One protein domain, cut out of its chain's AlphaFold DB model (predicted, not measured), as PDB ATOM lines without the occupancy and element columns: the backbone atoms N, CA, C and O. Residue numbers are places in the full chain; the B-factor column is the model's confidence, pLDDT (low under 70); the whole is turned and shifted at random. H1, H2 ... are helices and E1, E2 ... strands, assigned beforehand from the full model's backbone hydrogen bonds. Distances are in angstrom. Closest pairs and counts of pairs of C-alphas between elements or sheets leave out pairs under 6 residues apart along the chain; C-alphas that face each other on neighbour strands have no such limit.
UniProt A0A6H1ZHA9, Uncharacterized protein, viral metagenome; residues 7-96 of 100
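Overview. This is residues 7 to 96 of the 100 residues of an uncharacterized protein of viral metagenome (UniProt A0A6H1ZHA9). The model is an elongated chain of parts: a strongly twisted five-stranded sheet makes the body, a separate two-stranded hairpin, E6 and E7, lies toward one end of the long axis, and the small helix H1 lies toward the other. Strand E2 bends sharply within the sheet, pairing with E1 along its first part and with E3 along its last, with E5 beyond E1 and E4 beyond E3. The printed part has 90 residues, with the named elements E1, E2, H1, E3, E4, E5, E6 and E7 along the chain; the sheet order is E4 - E3 - E2 - E1 - E5, antiparallel throughout. The class is mostly strand, and the whole is only just loose, close to compact, with a radius of gyration of the C-alphas of 14.7 A and spans of 49 by 27 by 23 A.

Arrangement. E1, residues 7 to 13, and E2, residues 27 to 35, form an antiparallel hairpin at 119 degrees, with N 11 and O 28 within hydrogen-bond range at 2.8 A. E2 bends by 92 degrees at residue 30; its pairing is staggered, with E1 over residues 27 to 32 and with E3, residues 53 to 56, over residues 32 to 35. E3 is antiparallel to E2 at 122 degrees, with N 33 and O 55 2.9 A apart. H1, residues 37 to 41, is not on the sheet, but only just, with 4 pairs of C-alphas within 10 A; its closest C-alphas to E3 are those of Val 37 and Tyr 53, 7.0 A apart. Its O i to N i+4 pair is within hydrogen-bond range. E3 and edge strand E4, residues 61 to 64, form a hairpin at 160 degrees, with N 56 and O 61 at 2.8 A. E5, residues 68 to 74, is the other edge strand, antiparallel to E1 at 153 degrees, with N 10 and O 73 at 2.8 A; E4 and E5 meet only through their link. E6, residues 81 to 86, and E7, residues 89 to 95, form a hairpin at 146 degrees, with N 91 and O 84 at 2.8 A. Both are apart from E1, E2, E3, E4 and E5.

Along the chain. E1 measures 17.5 A from C-alpha 7 at (47.493, 117.121, 100.156) to C-alpha 13. E2 measures 18.7 A, ending at C-alpha 35 at (48.234, 128.233, 105.916). E5 measures 14.4 A, E6 15.9 A and E7 17.6 A, the last ending at C-alpha 95 at (53.219, 118.341, 82.502). H1, E3 and E4 are shorter.

Size, cuts and confidence. The C-alphas of Gly 42 and Asn 87 are the two farthest apart, at 50.3 A. The printed part has no cut. The links from E1 to E2 and from H1 to E3 are long, and residues 38 to 43, of which 38 to 41 belong to H1, stand free. The mean pLDDT of the printed part is 77.6; it is under 70 at residue 16, residues 45 to 50, 70 to 71, 81 to 86 and 88 to 96.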
ATOM      1  N   GLY A   7      47.326 118.212 101.110       89.25
ATOM      2  CA  GLY A   7      47.493 117.121 100.156       89.25
ATOM      3  C   GLY A   7      48.705 117.338  99.261       89.25
ATOM      4  O   GLY A   7      49.322 118.396  99.288       89.25
ATOM      5  N   ARG A   8      49.044 116.341  98.445       89.75
ATOM      6  CA  ARG A   8      50.156 116.459  97.500       89.75
ATOM      7  C   ARG A   8      49.671 116.996  96.162       89.75
ATOM      8  O   ARG A   8      48.843 116.344  95.514       89.75
ATOM      9  N   TYR A   9      50.181 118.154  95.755       89.06
ATOM     10  CA  TYR A   9      49.731 118.847  94.552       89.06
ATOM     11  C   TYR A   9      50.886 119.335  93.686       89.06
ATOM     12  O   TYR A   9      52.003 119.536  94.155       89.06
ATOM     13  N   ILE A  10      50.581 119.531  92.408       88.44
ATOM     14  CA  ILE A  10      51.314 120.426  91.517       88.44
ATOM     15  C   ILE A  10      50.556 121.747  91.498       88.44
ATOM     16  O   ILE A  10      49.353 121.748  91.220       88.44
ATOM     17  N   LEU A  11      51.252 122.841  91.785       87.19
ATOM     18  CA  LEU A  11      50.731 124.202  91.711       87.19
ATOM     19  C   LEU A  11      51.441 124.912  90.569       87.19
ATOM     20  O   LEU A  11      52.663 125.045  90.601       87.19
ATOM     21  N   THR A  12      50.692 125.356  89.569       86.50
ATOM     22  CA  THR A  12      51.228 126.221  88.518       86.50
ATOM     23  C   THR A  12      51.336 127.651  89.036       86.50
ATOM     24  O   THR A  12      50.457 128.135  89.753       86.50
ATOM     25  N   LEU A  13      52.447 128.302  88.715       84.81
ATOM     26  CA  LEU A  13      52.777 129.642  89.185       84.81
ATOM     27  C   LEU A  13      52.479 130.682  88.108       84.81
ATOM     28  O   LEU A  13      52.417 130.363  86.919       84.81
ATOM     29  N   ASP A  14      52.275 131.926  88.527       82.00
ATOM     30  CA  ASP A  14      52.058 133.027  87.601       82.00
ATOM     31  C   ASP A  14      53.329 133.390  86.823       82.00
ATOM     32  O   ASP A  14      54.466 133.163  87.262       82.00
ATOM     33  N   VAL A  15      53.119 133.962  85.639       70.50
ATOM     34  CA  VAL A  15      54.184 134.383  84.734       70.50
ATOM     35  C   VAL A  15      55.020 135.459  85.425       70.50
ATOM     36  O   VAL A  15      54.531 136.541  85.724       70.50
ATOM     37  N   GLY A  16      56.306 135.169  85.644       67.94
ATOM     38  CA  GLY A  16      57.226 136.094  86.316       67.94
ATOM     39  C   GLY A  16      57.473 135.787  87.793       67.94
ATOM     40  O   GLY A  16      58.044 136.620  88.491       67.94
ATOM     41  N   THR A  17      57.102 134.596  88.271       78.00
ATOM     42  CA  THR A  17      57.520 134.132  89.598       78.00
ATOM     43  C   THR A  17      59.005 133.740  89.586       78.00
ATOM     44  O   THR A  17      59.387 132.720  89.003       78.00
ATOM     45  N   PHE A  18      59.841 134.552  90.234       80.81
ATOM     46  CA  PHE A  18      61.267 134.283  90.448       80.81
ATOM     47  C   PHE A  18      61.513 133.838  91.886       80.81
ATOM     48  O   PHE A  18      60.950 134.404  92.825       80.81
ATOM     49  N   MET A  19      62.363 132.831  92.056       80.31
ATOM     50  CA  MET A  19      62.811 132.385  93.373       80.31
ATOM     51  C   MET A  19      64.107 133.112  93.775       80.31
ATOM     52  O   MET A  19      64.740 133.757  92.934       80.31
ATOM     53  N   PRO A  20      64.528 133.037  95.054       80.00
ATOM     54  CA  PRO A  20      65.737 133.716  95.537       80.00
ATOM     55  C   PRO A  20      67.037 133.314  94.827       80.00
ATOM     56  O   PRO A  20      68.027 134.033  94.917       80.00
ATOM     57  N   ASP A  21      67.041 132.183  94.123       83.12
ATOM     58  CA  ASP A  21      68.147 131.722  93.278       83.12
ATOM     59  C   ASP A  21      68.238 132.459  91.925       83.12
ATOM     60  O   ASP A  21      69.157 132.215  91.147       83.12
ATOM     61  N   GLY A  22      67.296 133.360  91.632       80.81
ATOM     62  CA  GLY A  22      67.224 134.111  90.381       80.81
ATOM     63  C   GLY A  22      66.616 133.328  89.215       80.81
ATOM     64  O   GLY A  22      66.481 133.880  88.121       80.81
ATOM     65  N   HIS A  23      66.210 132.073  89.423       80.50
ATOM     66  CA  HIS A  23      65.550 131.273  88.403       80.50
ATOM     67  C   HIS A  23      64.038 131.501  88.409       80.50
ATOM     68  O   HIS A  23      63.400 131.742  89.439       80.50
ATOM     69  N   ARG A  24      63.450 131.424  87.212       82.50
ATOM     70  CA  ARG A  24      62.002 131.448  87.020       82.50
ATOM     71  C   ARG A  24      61.448 130.033  87.133       82.50
ATOM     72  O   ARG A  24      61.969 129.116  86.499       82.50
ATOM     73  N   TYR A  25      60.352 129.893  87.869       81.69
ATOM     74  CA  TYR A  25      59.657 128.623  88.056       81.69
ATOM     75  C   TYR A  25      58.210 128.747  87.592       81.69
ATOM     76  O   TYR A  25      57.489 129.636  88.032       81.69
ATOM     77  N   ASP A  26      57.775 127.831  86.727       82.88
ATOM     78  CA  ASP A  26      56.400 127.823  86.211       82.88
ATOM     79  C   ASP A  26      55.467 126.899  87.022       82.88
ATOM     80  O   ASP A  26      54.245 126.975  86.897       82.88
ATOM     81  N   ALA A  27      56.017 126.016  87.863       85.62
ATOM     82  CA  ALA A  27      55.243 125.214  88.807       85.62
ATOM     83  C   ALA A  27      56.092 124.714  89.982       85.62
ATOM     84  O   ALA A  27      57.316 124.609  89.891       85.62
ATOM     85  N   VAL A  28      55.413 124.313  91.055       87.44
ATOM     86  CA  VAL A  28      55.987 123.550  92.172       87.44
ATOM     87  C   VAL A  28      55.198 122.268  92.404       87.44
ATOM     88  O   VAL A  28      53.998 122.209  92.141       87.44
ATOM     89  N   TRP A  29      55.858 121.237  92.928       89.38
ATOM     90  CA  TRP A  29      55.217 119.991  93.338       89.38
ATOM     91  C   TRP A  29      55.661 119.597  94.741       89.38
ATOM     92  O   TRP A  29      56.851 119.637  95.053       89.38
ATOM     93  N   GLY A  30      54.714 119.178  95.573       90.56
ATOM     94  CA  GLY A  30      55.020 118.711  96.916       90.56
ATOM     95  C   GLY A  30      53.791 118.565  97.793       90.56
ATOM     96  O   GLY A  30      52.651 118.649  97.324       90.56
ATOM     97  N   ASP A  31      54.037 118.319  99.075       92.50
ATOM     98  CA  ASP A  31      53.000 118.292 100.099       92.50
ATOM     99  C   ASP A  31      52.582 119.726 100.413       92.50
ATOM    100  O   ASP A  31      53.340 120.502 100.991       92.50
ATOM    101  N   CYS A  32      51.383 120.092  99.976       90.94
ATOM    102  CA  CYS A  32      50.838 121.426 100.115       90.94
ATOM    103  C   CYS A  32      49.881 121.504 101.304       90.94
ATOM    104  O   CYS A  32      49.047 120.616 101.509       90.94
ATOM    105  N   LYS A  33      49.937 122.615 102.033       91.44
ATOM    106  CA  LYS A  33      49.002 122.960 103.107       91.44
ATOM    107  C   LYS A  33      48.584 124.416 102.964       91.44
ATOM    108  O   LYS A  33      49.437 125.289 102.824       91.44
ATOM    109  N   ILE A  34      47.280 124.681 103.019       89.06
ATOM    110  CA  ILE A  34      46.784 126.058 103.126       89.06
ATOM    111  C   ILE A  34      47.088 126.545 104.541       89.06
ATOM    112  O   ILE A  34      46.677 125.909 105.515       89.06
ATOM    113  N   ILE A  35      47.803 127.659 104.643       88.00
ATOM    114  CA  ILE A  35      48.234 128.233 105.916       88.00
ATOM    115  C   ILE A  35      47.598 129.598 106.163       88.00
ATOM    116  O   ILE A  35      47.267 130.338 105.232       88.00
ATOM    117  N   ASN A  36      47.452 129.930 107.444       82.75
ATOM    118  CA  ASN A  36      47.069 131.257 107.894       82.75
ATOM    119  C   ASN A  36      48.336 132.062 108.208       82.75
ATOM    120  O   ASN A  36      49.035 131.778 109.174       82.75
ATOM    121  N   VAL A  37      48.622 133.093 107.412       80.06
ATOM    122  CA  VAL A  37      49.846 133.906 107.562       80.06
ATOM    123  C   VAL A  37      49.942 134.583 108.924       80.06
ATOM    124  O   VAL A  37      51.040 134.715 109.455       80.06
ATOM    125  N   LYS A  38      48.810 134.966 109.522       81.56
ATOM    126  CA  LYS A  38      48.816 135.602 110.841       81.56
ATOM    127  C   LYS A  38      49.290 134.638 111.926       81.56
ATOM    128  O   LYS A  38      50.000 135.062 112.829       81.56
ATOM    129  N   GLU A  39      48.893 133.372 111.832       81.94
ATOM    130  CA  GLU A  39      49.283 132.328 112.785       81.94
ATOM    131  C   GLU A  39      50.749 131.917 112.596       81.94
ATOM    132  O   GLU A  39      51.458 131.757 113.581       81.94
ATOM    133  N   GLU A  40      51.214 131.809 111.348       80.94
ATOM    134  CA  GLU A  40      52.564 131.312 111.036       80.94
ATOM    135  C   GLU A  40      53.654 132.402 111.098       80.94
ATOM    136  O   GLU A  40      54.777 132.135 111.513       80.94
ATOM    137  N   PHE A  41      53.342 133.643 110.700       79.75
ATOM    138  CA  PHE A  41      54.330 134.730 110.555       79.75
ATOM    139  C   PHE A  41      54.048 135.959 111.419       79.75
ATOM    140  O   PHE A  41      54.815 136.919 111.392       79.75
ATOM    141  N   GLY A  42      52.945 135.972 112.172       81.94
ATOM    142  CA  GLY A  42      52.614 137.068 113.086       81.94
ATOM    143  C   GLY A  42      52.151 138.364 112.410       81.94
ATOM    144  O   GLY A  42      51.937 139.357 113.103       81.94
ATOM    145  N   PHE A  43      51.952 138.377 111.087       81.94
ATOM    146  CA  PHE A  43      51.422 139.535 110.361       81.94
ATOM    147  C   PHE A  43      50.185 139.181 109.533       81.94
ATOM    148  O   PHE A  43      50.003 138.053 109.080       81.94
ATOM    149  N   SER A  44      49.317 140.169 109.317       76.75
ATOM    150  CA  SER A  44      48.181 140.046 108.404       76.75
ATOM    151  C   SER A  44      48.518 140.730 107.079       76.75
ATOM    152  O   SER A  44      48.891 141.905 107.101       76.75
ATOM    153  N   PRO A  45      48.385 140.040 105.931       69.62
ATOM    154  CA  PRO A  45      48.490 140.686 104.629       69.62
ATOM    155  C   PRO A  45      47.497 141.852 104.537       69.62
ATOM    156  O   PRO A  45      46.383 141.760 105.057       69.62
ATOM    157  N   GLY A  46      47.891 142.949 103.886       66.81
ATOM    158  CA  GLY A  46      47.003 144.092 103.670       66.81
ATOM    159  C   GLY A  46      45.754 143.710 102.868       66.81
ATOM    160  O   GLY A  46      45.781 142.784 102.053       66.81
ATOM    161  N   ALA A  47      44.653 144.433 103.088       56.41
ATOM    162  CA  ALA A  47      43.427 144.249 102.317       56.41
ATOM    163  C   ALA A  47      43.710 144.449 100.813       56.41
ATOM    164  O   ALA A  47      44.221 145.492 100.417       56.41
ATOM    165  N   GLY A  48      43.407 143.436  99.992       61.16
ATOM    166  CA  GLY A  48      43.697 143.420  98.547       61.16
ATOM    167  C   GLY A  48      44.854 142.505  98.122       61.16
ATOM    168  O   GLY A  48      45.055 142.304  96.926       61.16
ATOM    169  N   HIS A  49      45.583 141.906  99.068       61.56
ATOM    170  CA  HIS A  49      46.601 140.886  98.793       61.56
ATOM    171  C   HIS A  49      46.051 139.463  98.987       61.56
ATOM    172  O   HIS A  49      45.018 139.278  99.622       61.56
ATOM    173  N   SER A  50      46.734 138.471  98.395       63.00
ATOM    174  CA  SER A  50      46.405 137.031  98.409       63.00
ATOM    175  C   SER A  50      45.493 136.566  99.551       63.00
ATOM    176  O   SER A  50      45.886 136.581 100.714       63.00
ATOM    177  N   ASN A  51      44.313 136.047  99.199       72.31
ATOM    178  CA  ASN A  51      43.298 135.593 100.163       72.31
ATOM    179  C   ASN A  51      43.700 134.335 100.961       72.31
ATOM    180  O   ASN A  51      43.024 133.968 101.918       72.31
ATOM    181  N   PHE A  52      44.757 133.639 100.546       81.56
ATOM    182  CA  PHE A  52      45.310 132.467 101.218       81.56
ATOM    183  C   PHE A  52      46.764 132.266 100.789       81.56
ATOM    184  O   PHE A  52      47.206 132.833  99.789       81.56
ATOM    185  N   TYR A  53      47.498 131.446 101.536       87.69
ATOM    186  CA  TYR A  53      48.883 131.087 101.248       87.69
ATOM    187  C   TYR A  53      49.022 129.572 101.305       87.69
ATOM    188  O   TYR A  53      48.293 128.902 102.042       87.69
ATOM    189  N   VAL A  54      49.948 129.034 100.520       89.50
ATOM    190  CA  VAL A  54      50.218 127.599 100.469       89.50
ATOM    191  C   VAL A  54      51.662 127.346 100.866       89.50
ATOM    192  O   VAL A  54      52.579 127.832 100.210       89.50
ATOM    193  N   SER A  55      51.850 126.582 101.939       90.75
ATOM    194  CA  SER A  55      53.140 126.001 102.308       90.75
ATOM    195  C   SER A  55      53.348 124.719 101.511       90.75
ATOM    196  O   SER A  55      52.433 123.898 101.439       90.75
ATOM    197  N   VAL A  56      54.522 124.556 100.907       90.00
ATOM    198  CA  VAL A  56      54.924 123.357 100.165       90.00
ATOM    199  C   VAL A  56      56.116 122.719 100.866       90.00
ATOM    200  O   VAL A  56      57.103 123.401 101.137       90.00
ATOM    201  N   ASN A  57      56.022 121.412 101.132       89.81
ATOM    202  CA  ASN A  57      57.030 120.617 101.837       89.81
ATOM    203  C   ASN A  57      57.473 121.281 103.153       89.81
ATOM    204  O   ASN A  57      58.650 121.568 103.344       89.81
ATOM    205  N   ASP A  58      56.500 121.552 104.027       86.31
ATOM    206  CA  ASP A  58      56.710 122.109 105.372       86.31
ATOM    207  C   ASP A  58      57.514 123.424 105.400       86.31
ATOM    208  O   ASP A  58      58.465 123.602 106.154       86.31
ATOM    209  N   GLY A  59      57.136 124.366 104.534       79.88
ATOM    210  CA  GLY A  59      57.703 125.716 104.522       79.88
ATOM    211  C   GLY A  59      58.960 125.874 103.671       79.88
ATOM    212  O   GLY A  59      59.487 126.981 103.603       79.88
ATOM    213  N   ALA A  60      59.400 124.828 102.962       83.88
ATOM    214  CA  ALA A  60      60.469 124.954 101.969       83.88
ATOM    215  C   ALA A  60      60.146 126.027 100.914       83.88
ATOM    216  O   ALA A  60      61.036 126.741 100.458       83.88
ATOM    217  N   VAL A  61      58.864 126.156 100.552       86.19
ATOM    218  CA  VAL A  61      58.353 127.253  99.723       86.19
ATOM    219  C   VAL A  61      56.994 127.704 100.254       86.19
ATOM    220  O   VAL A  61      56.148 126.875 100.599       86.19
ATOM    221  N   ILE A  62      56.761 129.018 100.285       88.12
ATOM    222  CA  ILE A  62      55.470 129.614 100.646       88.12
ATOM    223  C   ILE A  62      54.988 130.478  99.499       88.12
ATOM    224  O   ILE A  62      55.651 131.434  99.104       88.12
ATOM    225  N   ILE A  63      53.819 130.133  98.970       87.06
ATOM    226  CA  ILE A  63      53.287 130.740  97.754       87.06
ATOM    227  C   ILE A  63      52.011 131.505  98.102       87.06
ATOM    228  O   ILE A  63      51.054 130.901  98.604       87.06
ATOM    229  N   PRO A  64      51.959 132.821  97.835       86.69
ATOM    230  CA  PRO A  64      50.724 133.586  97.921       86.69
ATOM    231  C   PRO A  64      49.709 133.067  96.897       86.69
ATOM    232  O   PRO A  64      50.053 132.839  95.740       86.69
ATOM    233  N   GLY A  65      48.442 132.916  97.283       82.50
ATOM    234  CA  GLY A  65      47.394 132.396  96.403       82.50
ATOM    235  C   GLY A  65      47.209 133.180  95.096       82.50
ATOM    236  O   GLY A  65      46.814 132.587  94.100       82.50
ATOM    237  N   CYS A  66      47.537 134.477  95.060       81.19
ATOM    238  CA  CYS A  66      47.509 135.287  93.835       81.19
ATOM    239  C   CYS A  66      48.612 134.928  92.828       81.19
ATOM    240  O   CYS A  66      48.486 135.274  91.663       81.19
ATOM    241  N   GLN A  67      49.668 134.243  93.272       84.12
ATOM    242  CA  GLN A  67      50.755 133.752  92.423       84.12
ATOM    243  C   GLN A  67      50.489 132.329  91.918       84.12
ATOM    244  O   GLN A  67      51.292 131.793  91.164       84.12
ATOM    245  N   ILE A  68      49.387 131.692  92.327       82.88
ATOM    246  CA  ILE A  68      48.986 130.381  91.811       82.88
ATOM    247  C   ILE A  68      48.081 130.625  90.605       82.88
ATOM    248  O   ILE A  68      46.918 131.003  90.754       82.88
ATOM    249  N   ASN A  69      48.616 130.419  89.405       73.50
ATOM    250  CA  ASN A  69      47.908 130.692  88.161       73.50
ATOM    251  C   ASN A  69      47.283 129.407  87.604       73.50
ATOM    252  O   ASN A  69      47.963 128.399  87.452       73.50
ATOM    253  N   GLY A  70      45.991 129.423  87.272       66.88
ATOM    254  CA  GLY A  70      45.322 128.328  86.562       66.88
ATOM    255  C   GLY A  70      44.703 127.258  87.465       66.88
ATOM    256  O   GLY A  70      43.492 127.279  87.708       66.88
ATOM    257  N   TYR A  71      45.484 126.267  87.904       67.75
ATOM    258  CA  TYR A  71      44.937 125.072  88.553       67.75
ATOM    259  C   TYR A  71      45.924 124.382  89.510       67.75
ATOM    260  O   TYR A  71      47.137 124.468  89.369       67.75
ATOM    261  N   ALA A  72      45.380 123.635  90.474       76.50
ATOM    262  CA  ALA A  72      46.136 122.705  91.307       76.50
ATOM    263  C   ALA A  72      45.744 121.269  90.953       76.50
ATOM    264  O   ALA A  72      44.553 120.944  90.928       76.50
ATOM    265  N   LEU A  73      46.727 120.404  90.701       81.06
ATOM    266  CA  LEU A  73      46.495 118.986  90.397       81.06
ATOM    267  C   LEU A  73      46.980 118.122  91.543       81.06
ATOM    268  O   LEU A  73      48.152 118.186  91.898       81.06
ATOM    269  N   SER A  74      46.108 117.282  92.099       84.12
ATOM    270  CA  SER A  74      46.565 116.288  93.067       84.12
ATOM    271  C   SER A  74      47.439 115.260  92.354       84.12
ATOM    272  O   SER A  74      47.012 114.665  91.366       84.12
ATOM    273  N   SER A  75      48.660 115.051  92.844       82.88
ATOM    274  CA  SER A  75      49.576 114.073  92.262       82.88
ATOM    275  C   SER A  75      50.454 113.424  93.316       82.88
ATOM    276  O   SER A  75      51.245 114.085  93.987       82.88
ATOM    277  N   LYS A  76      50.387 112.093  93.401       84.44
ATOM    278  CA  LYS A  76      51.273 111.302  94.271       84.44
ATOM    279  C   LYS A  76      52.710 111.228  93.748       84.44
ATOM    280  O   LYS A  76      53.618 110.964  94.531       84.44
ATOM    281  N   LYS A  77      52.904 111.431  92.442       84.94
ATOM    282  CA  LYS A  77      54.193 111.319  91.750       84.94
ATOM    283  C   LYS A  77      54.662 112.691  91.259       84.94
ATOM    284  O   LYS A  77      53.809 113.524  90.939       84.94
ATOM    285  N   PRO A  78      55.981 112.920  91.166       78.44
ATOM    286  CA  PRO A  78      56.487 114.146  90.576       78.44
ATOM    287  C   PRO A  78      56.002 114.267  89.128       78.44
ATOM    288  O   PRO A  78      55.833 113.244  88.449       78.44
ATOM    289  N   PRO A  79      55.752 115.493  88.645       76.31
ATOM    290  CA  PRO A  79      55.443 115.701  87.245       76.31
ATOM    291  C   PRO A  79      56.578 115.185  86.362       76.31
ATOM    292  O   PRO A  79      57.752 115.446  86.618       76.31
ATOM    293  N   VAL A  80      56.219 114.512  85.271       75.69
ATOM    294  CA  VAL A  80      57.156 114.298  84.170       75.69
ATOM    295  C   VAL A  80      57.122 115.552  83.309       75.69
ATOM    296  O   VAL A  80      56.108 115.870  82.682       75.69
ATOM    297  N   ILE A  81      58.234 116.279  83.316       68.81
ATOM    298  CA  ILE A  81      58.425 117.459  82.483       68.81
ATOM    299  C   ILE A  81      58.825 116.971  81.095       68.81
ATOM    300  O   ILE A  81      59.907 116.411  80.917       68.81
ATOM    301  N   LYS A  82      57.948 117.162  80.106       65.31
ATOM    302  CA  LYS A  82      58.323 116.999  78.702       65.31
ATOM    303  C   LYS A  82      58.564 118.371  78.103       65.31
ATOM    304  O   LYS A  82      57.644 119.183  78.022       65.31
ATOM    305  N   LEU A  83      59.800 118.596  77.680       62.50
ATOM    306  CA  LEU A  83      60.135 119.724  76.827       62.50
ATOM    307  C   LEU A  83      59.579 119.428  75.437       62.50
ATOM    308  O   LEU A  83      59.885 118.386  74.849       62.50
ATOM    309  N   GLN A  84      58.718 120.309  74.940       61.09
ATOM    310  CA  GLN A  84      58.346 120.297  73.534       61.09
ATOM    311  C   GLN A  84      59.323 121.177  72.776       61.09
ATOM    312  O   GLN A  84      59.692 122.242  73.257       61.09
ATOM    313  N   TYR A  85      59.749 120.720  71.606       64.69
ATOM    314  CA  TYR A  85      60.628 121.485  70.736       64.69
ATOM    315  C   TYR A  85      59.867 121.813  69.458       64.69
ATOM    316  O   TYR A  85      59.406 120.904  68.770       64.69
ATOM    317  N   GLU A  86      59.772 123.096  69.128       64.12
ATOM    318  CA  GLU A  86      59.305 123.571  67.826       64.12
ATOM    319  C   GLU A  86      60.425 124.391  67.186       64.12
ATOM    320  O   GLU A  86      61.004 125.273  67.817       64.12
ATOM    321  N   ASN A  87      60.776 124.073  65.936       72.69
ATOM    322  CA  ASN A  87      61.826 124.764  65.173       72.69
ATOM    323  C   ASN A  87      63.173 124.920  65.917       72.69
ATOM    324  O   ASN A  87      63.873 125.914  65.748       72.69
ATOM    325  N   GLY A  88      63.543 123.942  66.752       69.62
ATOM    326  CA  GLY A  88      64.798 123.958  67.517       69.62
ATOM    327  C   GLY A  88      64.766 124.785  68.809       69.62
ATOM    328  O   GLY A  88      65.756 124.785  69.539       69.62
ATOM    329  N   ALA A  89      63.644 125.431  69.138       55.41
ATOM    330  CA  ALA A  89      63.436 126.115  70.410       55.41
ATOM    331  C   ALA A  89      62.577 125.257  71.352       55.41
ATOM    332  O   ALA A  89      61.558 124.698  70.945       55.41
ATOM    333  N   ALA A  90      62.987 125.152  72.620       54.09
ATOM    334  CA  ALA A  90      62.173 124.519  73.651       54.09
ATOM    335  C   ALA A  90      61.006 125.445  74.030       54.09
ATOM    336  O   ALA A  90      61.222 126.596  74.409       54.09
ATOM    337  N   TYR A  91      59.780 124.939  73.935       56.31
ATOM    338  CA  TYR A  91      58.561 125.605  74.382       56.31
ATOM    339  C   TYR A  91      58.124 125.096  75.761       56.31
ATOM    340  O   TYR A  91      58.558 124.035  76.219       56.31
ATOM    341  N   SER A  92      57.275 125.902  76.410       54.81
ATOM    342  CA  SER A  92      56.797 125.750  77.790       54.81
ATOM    343  C   SER A  92      56.529 124.287  78.185       54.81
ATOM    344  O   SER A  92      55.895 123.556  77.415       54.81
ATOM    345  N   PRO A  93      56.995 123.829  79.362       57.00
ATOM    346  CA  PRO A  93      56.888 122.431  79.751       57.00
ATOM    347  C   PRO A  93      55.426 121.986  79.812       57.00
ATOM    348  O   PRO A  93      54.621 122.547  80.556       57.00
ATOM    349  N   ILE A  94      55.083 120.923  79.076       53.78
ATOM    350  CA  ILE A  94      53.796 120.255  79.274       53.78
ATOM    351  C   ILE A  94      53.985 119.168  80.323       53.78
ATOM    352  O   ILE A  94      54.685 118.171  80.114       53.78
ATOM    353  N   TYR A  95      53.314 119.345  81.455       57.31
ATOM    354  CA  TYR A  95      53.219 118.341  82.502       57.31
ATOM    355  C   TYR A  95      52.360 117.169  81.995       57.31
ATOM    356  O   TYR A  95      51.134 117.196  82.071       57.31
ATOM    357  N   THR A  96      52.997 116.137  81.427       47.47
ATOM    358  CA  THR A  96      52.302 114.961  80.872       47.47
ATOM    359  C   THR A  96      52.750 113.688  81.567       47.47
ATOM    360  O   THR A  96      53.920 113.328  81.541       47.47
TER     361      THR A  96